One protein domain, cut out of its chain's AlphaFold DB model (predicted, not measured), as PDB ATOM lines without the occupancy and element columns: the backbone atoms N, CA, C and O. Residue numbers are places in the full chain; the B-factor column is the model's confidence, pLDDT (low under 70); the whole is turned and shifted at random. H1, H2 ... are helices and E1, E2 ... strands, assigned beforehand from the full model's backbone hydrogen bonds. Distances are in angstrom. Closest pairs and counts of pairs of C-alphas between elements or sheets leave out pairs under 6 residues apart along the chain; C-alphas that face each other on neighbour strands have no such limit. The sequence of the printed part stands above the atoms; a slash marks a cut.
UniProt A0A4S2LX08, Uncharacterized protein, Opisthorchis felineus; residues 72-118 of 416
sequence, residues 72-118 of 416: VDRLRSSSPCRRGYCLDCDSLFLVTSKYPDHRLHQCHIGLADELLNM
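Overview. This is residues 72 to 118 of the 416 residues of an uncharacterized protein of Opisthorchis felineus (UniProt A0A4S2LX08). A small antiparallel sheet of three short strands lies between a wide loop, residues 95 to 106, toward one end and two five-residue helices, H1 and H2, toward the other. H1 only grazes the sheet and H2 is not on it, while the hairpin E1 and E2 and the strand E3 beside E1 make the part with the most pairing. The printed part has 47 residues, with two named helices and three named strands in the order H1, E1, E2, E3, H2, and the sheet's order is E2, E1, E3. The class is mixed, helices and strands, though under half of the residues, 21 of the 47, are in named elements. The whole is compact, with a radius of gyration of the C-alphas of 10.0 A and spans of 26 by 20 by 14 A.

Arrangement. Begin at the first printed residue with H1, residues 72 to 76. Go on to E1, residues 83 to 86, the inner strand of the sheet; the closest C-alphas of H1 and E1 are those of Leu 75 and Arg 83, 5.9 A apart. Next comes E2, residues 91 to 94, an edge strand that forms a hairpin with E1, antiparallel at 149 degrees between their directions; look there for N 84 and O 93 at 2.8 A, within hydrogen-bond range. H1 only grazes the sheet, and its closest C-alpha pair with E2 is Leu 75 and Leu 94, 6.7 A apart. The other edge strand is E3, residues 107 to 109, antiparallel to E1 at 168 degrees, with N 108 and O 85 at 2.8 A and N 85 and O 108 at 2.9 A. E2 and E3 are apart. Last comes H2, residues 113 to 117, which is not on the sheet and is apart from E1 and E2. H1 and H2 are close but not clearly touching, their closest C-alphas being those of Arg 76 and Asp 113 at 7.0 A. In both helices every O i to N i+4 pair is within hydrogen-bond range.

Along the chain. Find C-alpha 72 at (-46.427, -15.302, 34.405); from there H1 runs 6.2 A to C-alpha 76. E1 starts at C-alpha 83, at (-43.052, -6.766, 32.144), and runs 10.3 A to C-alpha 86. E2 runs 10.4 A from C-alpha 91 to 94, and E3 runs 6.1 A from C-alpha 107 to 109. H2 runs 6.2 A from C-alpha 113 to C-alpha 117, at (-38.122, -19.395, 30.535).

Size, cuts and confidence. Look for the two C-alphas farthest apart at Lys 98 and Met 118, 28.0 A. The printed part has no cut, and the link from E2 to E3, 12 residues, is long. The mean pLDDT of the printed part is 87.2, and in this model residues 97 to 100, inside that long link, are under 70.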
ATOM      1  N   VAL A  72     -47.307 -14.932  35.530       90.69
ATOM      2  CA  VAL A  72     -46.427 -15.302  34.405       90.69
ATOM      3  C   VAL A  72     -47.196 -15.405  33.085       90.69
ATOM      4  O   VAL A  72     -46.727 -14.864  32.088       90.69
ATOM      5  N   ASP A  73     -48.392 -16.005  33.052       90.00
ATOM      6  CA  ASP A  73     -49.170 -16.082  31.802       90.00
ATOM      7  C   ASP A  73     -49.604 -14.698  31.316       90.00
ATOM      8  O   ASP A  73     -49.468 -14.383  30.138       90.00
ATOM      9  N   ARG A  74     -50.065 -13.833  32.232       90.38
ATOM     10  CA  ARG A  74     -50.441 -12.454  31.883       90.38
ATOM     11  C   ARG A  74     -49.239 -11.662  31.375       90.38
ATOM     12  O   ARG A  74     -49.400 -10.839  30.479       90.38
ATOM     13  N   LEU A  75     -48.045 -11.913  31.919       92.19
ATOM     14  CA  LEU A  75     -46.809 -11.317  31.416       92.19
ATOM     15  C   LEU A  75     -46.488 -11.810  30.009       92.19
ATOM     16  O   LEU A  75     -46.239 -10.978  29.139       92.19
ATOM     17  N   ARG A  76     -46.545 -13.124  29.762       92.25
ATOM     18  CA  ARG A  76     -46.301 -13.711  28.433       92.25
ATOM     19  C   ARG A  76     -47.261 -13.161  27.374       92.25
ATOM     20  O   ARG A  76     -46.833 -12.911  26.255       92.25
ATOM     21  N   SER A  77     -48.506 -12.857  27.747       93.50
ATOM     22  CA  SER A  77     -49.499 -12.218  26.865       93.50
ATOM     23  C   SER A  77     -49.332 -10.699  26.686       93.50
ATOM     24  O   SER A  77     -50.163 -10.061  26.045       93.50
ATOM     25  N   SER A  78     -48.297 -10.086  27.264       93.06
ATOM     26  CA  SER A  78     -48.022  -8.644  27.174       93.06
ATOM     27  C   SER A  78     -46.696  -8.366  26.465       93.06
ATOM     28  O   SER A  78     -45.855  -9.257  26.354       93.06
ATOM     29  N   SER A  79     -46.467  -7.129  26.017       93.50
ATOM     30  CA  SER A  79     -45.189  -6.745  25.406       93.50
ATOM     31  C   SER A  79     -44.036  -6.774  26.428       93.50
ATOM     32  O   SER A  79     -44.238  -6.324  27.559       93.50
ATOM     33  N   PRO A  80     -42.817  -7.222  26.058       94.62
ATOM     34  CA  PRO A  80     -41.674  -7.308  26.977       94.62
ATOM     35  C   PRO A  80     -41.400  -6.031  27.779       94.62
ATOM     36  O   PRO A  80     -41.207  -6.095  28.992       94.62
ATOM     37  N   CYS A  81     -41.490  -4.857  27.144       92.31
ATOM     38  CA  CYS A  81     -41.294  -3.548  27.784       92.31
ATOM     39  C   CYS A  81     -42.264  -3.255  28.943       92.31
ATOM     40  O   CYS A  81     -41.986  -2.394  29.774       92.31
ATOM     41  N   ARG A  82     -43.392  -3.969  29.019       92.06
ATOM     42  CA  ARG A  82     -44.402  -3.821  30.073       92.06
ATOM     43  C   ARG A  82     -44.258  -4.845  31.190       92.06
ATOM     44  O   ARG A  82     -45.103  -4.882  32.075       92.06
ATOM     45  N   ARG A  83     -43.237  -5.693  31.165       93.75
ATOM     46  CA  ARG A  83     -43.052  -6.766  32.144       93.75
ATOM     47  C   ARG A  83     -42.009  -6.346  33.168       93.75
ATOM     48  O   ARG A  83     -40.954  -5.845  32.781       93.75
ATOM     49  N   GLY A  84     -42.305  -6.549  34.448       92.06
ATOM     50  CA  GLY A  84     -41.448  -6.154  35.559       92.06
ATOM     51  C   GLY A  84     -41.275  -7.251  36.610       92.06
ATOM     52  O   GLY A  84     -42.197  -8.026  36.868       92.06
ATOM     53  N   TYR A  85     -40.098  -7.289  37.234       92.12
ATOM     54  CA  TYR A  85     -39.810  -8.045  38.454       92.12
ATOM     55  C   TYR A  85     -39.296  -7.088  39.528       92.12
ATOM     56  O   TYR A  85     -38.347  -6.345  39.283       92.12
ATOM     57  N   CYS A  86     -39.929  -7.088  40.697       90.12
ATOM     58  CA  CYS A  86     -39.549  -6.267  41.841       90.12
ATOM     59  C   CYS A  86     -38.725  -7.099  42.831       90.12
ATOM     60  O   CYS A  86     -39.229  -8.084  43.375       90.12
ATOM     61  N   LEU A  87     -37.487  -6.680  43.098       87.25
ATOM     62  CA  LEU A  87     -36.570  -7.355  44.023       87.25
ATOM     63  C   LEU A  87     -36.969  -7.186  45.491       87.25
ATOM     64  O   LEU A  87     -36.673  -8.061  46.306       87.25
ATOM     65  N   ASP A  88     -37.621  -6.076  45.826       87.75
ATOM     66  CA  ASP A  88     -38.021  -5.763  47.201       87.75
ATOM     67  C   ASP A  88     -39.286  -6.530  47.595       87.75
ATOM     68  O   ASP A  88     -39.398  -7.056  48.700       87.75
ATOM     69  N   CYS A  89     -40.226  -6.652  46.657       85.31
ATOM     70  CA  CYS A  89     -41.482  -7.370  46.867       85.31
ATOM     71  C   CYS A  89     -41.388  -8.874  46.569       85.31
ATOM     72  O   CYS A  89     -42.325  -9.605  46.900       85.31
ATOM     73  N   ASP A  90     -40.307  -9.312  45.913       86.38
ATOM     74  CA  ASP A  90     -40.156 -10.638  45.299       86.38
ATOM     75  C   ASP A  90     -41.406 -11.022  44.486       86.38
ATOM     76  O   ASP A  90     -42.115 -11.987  44.786       86.38
ATOM     77  N   SER A  91     -41.739 -10.177  43.506       88.25
ATOM     78  CA  SER A  91     -42.980 -10.290  42.737       88.25
ATOM     79  C   SER A  91     -42.824  -9.882  41.277       88.25
ATOM     80  O   SER A  91     -42.036  -9.007  40.917       88.25
ATOM     81  N   LEU A  92     -43.628 -10.514  40.431       90.50
ATOM     82  CA  LEU A  92     -43.776 -10.197  39.019       90.50
ATOM     83  C   LEU A  92     -44.993  -9.292  38.802       90.50
ATOM     84  O   LEU A  92     -46.051  -9.508  39.395       90.50
ATOM     85  N   PHE A  93     -44.872  -8.295  37.925       89.88
ATOM     86  CA  PHE A  93     -45.935  -7.317  37.686       89.88
ATOM     87  C   PHE A  93     -45.926  -6.758  36.260       89.88
ATOM     88  O   PHE A  93     -44.917  -6.791  35.555       89.88
ATOM     89  N   LEU A  94     -47.076  -6.228  35.835       90.25
ATOM     90  CA  LEU A  94     -47.200  -5.468  34.595       90.25
ATOM     91  C   LEU A  94     -46.975  -3.985  34.881       90.25
ATOM     92  O   LEU A  94     -47.675  -3.391  35.702       90.25
ATOM     93  N   VAL A  95     -46.051  -3.370  34.154       87.19
ATOM     94  CA  VAL A  95     -45.841  -1.926  34.159       87.19
ATOM     95  C   VAL A  95     -47.089  -1.263  33.587       87.19
ATOM     96  O   VAL A  95     -47.439  -1.414  32.411       87.19
ATOM     97  N   THR A  96     -47.786  -0.534  34.451       81.00
ATOM     98  CA  THR A  96     -48.888   0.349  34.079       81.00
ATOM     99  C   THR A  96     -48.700   1.683  34.787       81.00
ATOM    100  O   THR A  96     -48.040   1.759  35.822       81.00
ATOM    101  N   SER A  97     -49.331   2.739  34.274       62.69
ATOM    102  CA  SER A  97     -49.377   4.041  34.951       62.69
ATOM    103  C   SER A  97     -50.019   3.980  36.350       62.69
ATOM    104  O   SER A  97     -49.817   4.899  37.141       62.69
ATOM    105  N   LYS A  98     -50.743   2.893  36.671       56.75
ATOM    106  CA  LYS A  98     -51.514   2.669  37.904       56.75
ATOM    107  C   LYS A  98     -50.803   1.829  38.978       56.75
ATOM    108  O   LYS A  98     -51.425   1.565  40.000       56.75
ATOM    109  N   TYR A  99     -49.540   1.430  38.792       63.75
ATOM    110  CA  TYR A  99     -48.731   0.780  39.843       63.75
ATOM    111  C   TYR A  99     -47.670   1.750  40.406       63.75
ATOM    112  O   TYR A  99     -46.482   1.592  40.116       63.75
ATOM    113  N   PRO A 100     -48.062   2.790  41.173       59.31
ATOM    114  CA  PRO A 100     -47.114   3.726  41.778       59.31
ATOM    115  C   PRO A 100     -46.216   3.065  42.836       59.31
ATOM    116  O   PRO A 100     -45.099   3.531  43.041       59.31
ATOM    117  N   ASP A 101     -46.654   1.954  43.433       70.00
ATOM    118  CA  ASP A 101     -45.985   1.303  44.570       70.00
ATOM    119  C   ASP A 101     -44.605   0.720  44.232       70.00
ATOM    120  O   ASP A 101     -43.817   0.444  45.127       70.00
ATOM    121  N   HIS A 102     -44.275   0.561  42.947       84.00
ATOM    122  CA  HIS A 102     -42.964   0.076  42.498       84.00
ATOM    123  C   HIS A 102     -42.015   1.188  42.034       84.00
ATOM    124  O   HIS A 102     -40.898   0.893  41.622       84.00
ATOM    125  N   ARG A 103     -42.417   2.467  42.106       79.50
ATOM    126  CA  ARG A 103     -41.584   3.595  41.642       79.50
ATOM    127  C   ARG A 103     -40.296   3.771  42.446       79.50
ATOM    128  O   ARG A 103     -39.312   4.246  41.896       79.50
ATOM    129  N   LEU A 104     -40.324   3.413  43.730       86.44
ATOM    130  CA  LEU A 104     -39.184   3.521  44.649       86.44
ATOM    131  C   LEU A 104     -38.484   2.177  44.896       86.44
ATOM    132  O   LEU A 104     -37.512   2.128  45.643       86.44
ATOM    133  N   HIS A 105     -38.976   1.094  44.291       90.94
ATOM    134  CA  HIS A 105     -38.420  -0.242  44.466       90.94
ATOM    135  C   HIS A 105     -37.358  -0.561  43.416       90.94
ATOM    136  O   HIS A 105     -37.398  -0.074  42.284       90.94
ATOM    137  N   GLN A 106     -36.450  -1.470  43.758       90.38
ATOM    138  CA  GLN A 106     -35.508  -2.032  42.801       90.38
ATOM    139  C   GLN A 106     -36.233  -2.995  41.858       90.38
ATOM    140  O   GLN A 106     -36.634  -4.095  42.247       90.38
ATOM    141  N   CYS A 107     -36.402  -2.576  40.604       90.44
ATOM    142  CA  CYS A 107     -37.147  -3.332  39.604       90.44
ATOM    143  C   CYS A 107     -36.317  -3.617  38.349       90.44
ATOM    144  O   CYS A 107     -35.619  -2.748  37.832       90.44
ATOM    145  N   HIS A 108     -36.486  -4.818  37.804       90.56
ATOM    146  CA  HIS A 108     -36.059  -5.175  36.456       90.56
ATOM    147  C   HIS A 108     -37.253  -5.060  35.513       90.56
ATOM    148  O   HIS A 108     -38.200  -5.838  35.623       90.56
ATOM    149  N   ILE A 109     -37.218  -4.084  34.607       91.75
ATOM    150  CA  ILE A 109     -38.253  -3.857  33.590       91.75
ATOM    151  C   ILE A 109     -37.764  -4.380  32.239       91.75
ATOM    152  O   ILE A 109     -36.562  -4.425  31.989       91.75
ATOM    153  N   GLY A 110     -38.686  -4.756  31.354       92.75
ATOM    154  CA  GLY A 110     -38.330  -5.214  30.013       92.75
ATOM    155  C   GLY A 110     -38.031  -6.709  29.956       92.75
ATOM    156  O   GLY A 110     -37.130  -7.120  29.233       92.75
ATOM    157  N   LEU A 111     -38.738  -7.528  30.742       94.12
ATOM    158  CA  LEU A 111     -38.450  -8.961  30.830       94.12
ATOM    159  C   LEU A 111     -38.727  -9.679  29.499       94.12
ATOM    160  O   LEU A 111     -39.876  -9.820  29.072       94.12
ATOM    161  N   ALA A 112     -37.674 -10.176  28.862       92.94
ATOM    162  CA  ALA A 112     -37.784 -10.993  27.660       92.94
ATOM    163  C   ALA A 112     -38.369 -12.386  27.967       92.94
ATOM    164  O   ALA A 112     -38.361 -12.844  29.116       92.94
ATOM    165  N   ASP A 113     -38.875 -13.074  26.942       90.50
ATOM    166  CA  ASP A 113     -39.434 -14.422  27.107       90.50
ATOM    167  C   ASP A 113     -38.364 -15.425  27.551       90.50
ATOM    168  O   ASP A 113     -38.652 -16.323  28.342       90.50
ATOM    169  N   GLU A 114     -37.118 -15.243  27.114       89.06
ATOM    170  CA  GLU A 114     -35.958 -16.047  27.500       89.06
ATOM    171  C   GLU A 114     -35.739 -16.022  29.016       89.06
ATOM    172  O   GLU A 114     -35.544 -17.076  29.620       89.06
ATOM    173  N   LEU A 115     -35.855 -14.855  29.659       89.50
ATOM    174  CA  LEU A 115     -35.728 -14.733  31.115       89.50
ATOM    175  C   LEU A 115     -36.902 -15.381  31.854       89.50
ATOM    176  O   LEU A 115     -36.697 -16.025  32.880       89.50
ATOM    177  N   LEU A 116     -38.124 -15.277  31.322       91.88
ATOM    178  CA  LEU A 116     -39.287 -15.983  31.881       91.88
ATOM    179  C   LEU A 116     -39.200 -17.505  31.693       91.88
ATOM    180  O   LEU A 116     -39.882 -18.254  32.385       91.88
ATOM    181  N   ASN A 117     -38.394 -17.976  30.745       91.19
ATOM    182  CA  ASN A 117     -38.122 -19.395  30.535       91.19
ATOM    183  C   ASN A 117     -36.975 -19.920  31.403       91.19
ATOM    184  O   ASN A 117     -36.853 -21.133  31.552       91.19
ATOM    185  N   MET A 118     -36.178 -19.018  31.973       93.25
ATOM    186  CA  MET A 118     -35.041 -19.334  32.824       93.25
ATOM    187  C   MET A 118     -35.156 -18.608  34.180       93.25
ATOM    188  O   MET A 118     -34.321 -17.748  34.498       93.25
TER     189      MET A 118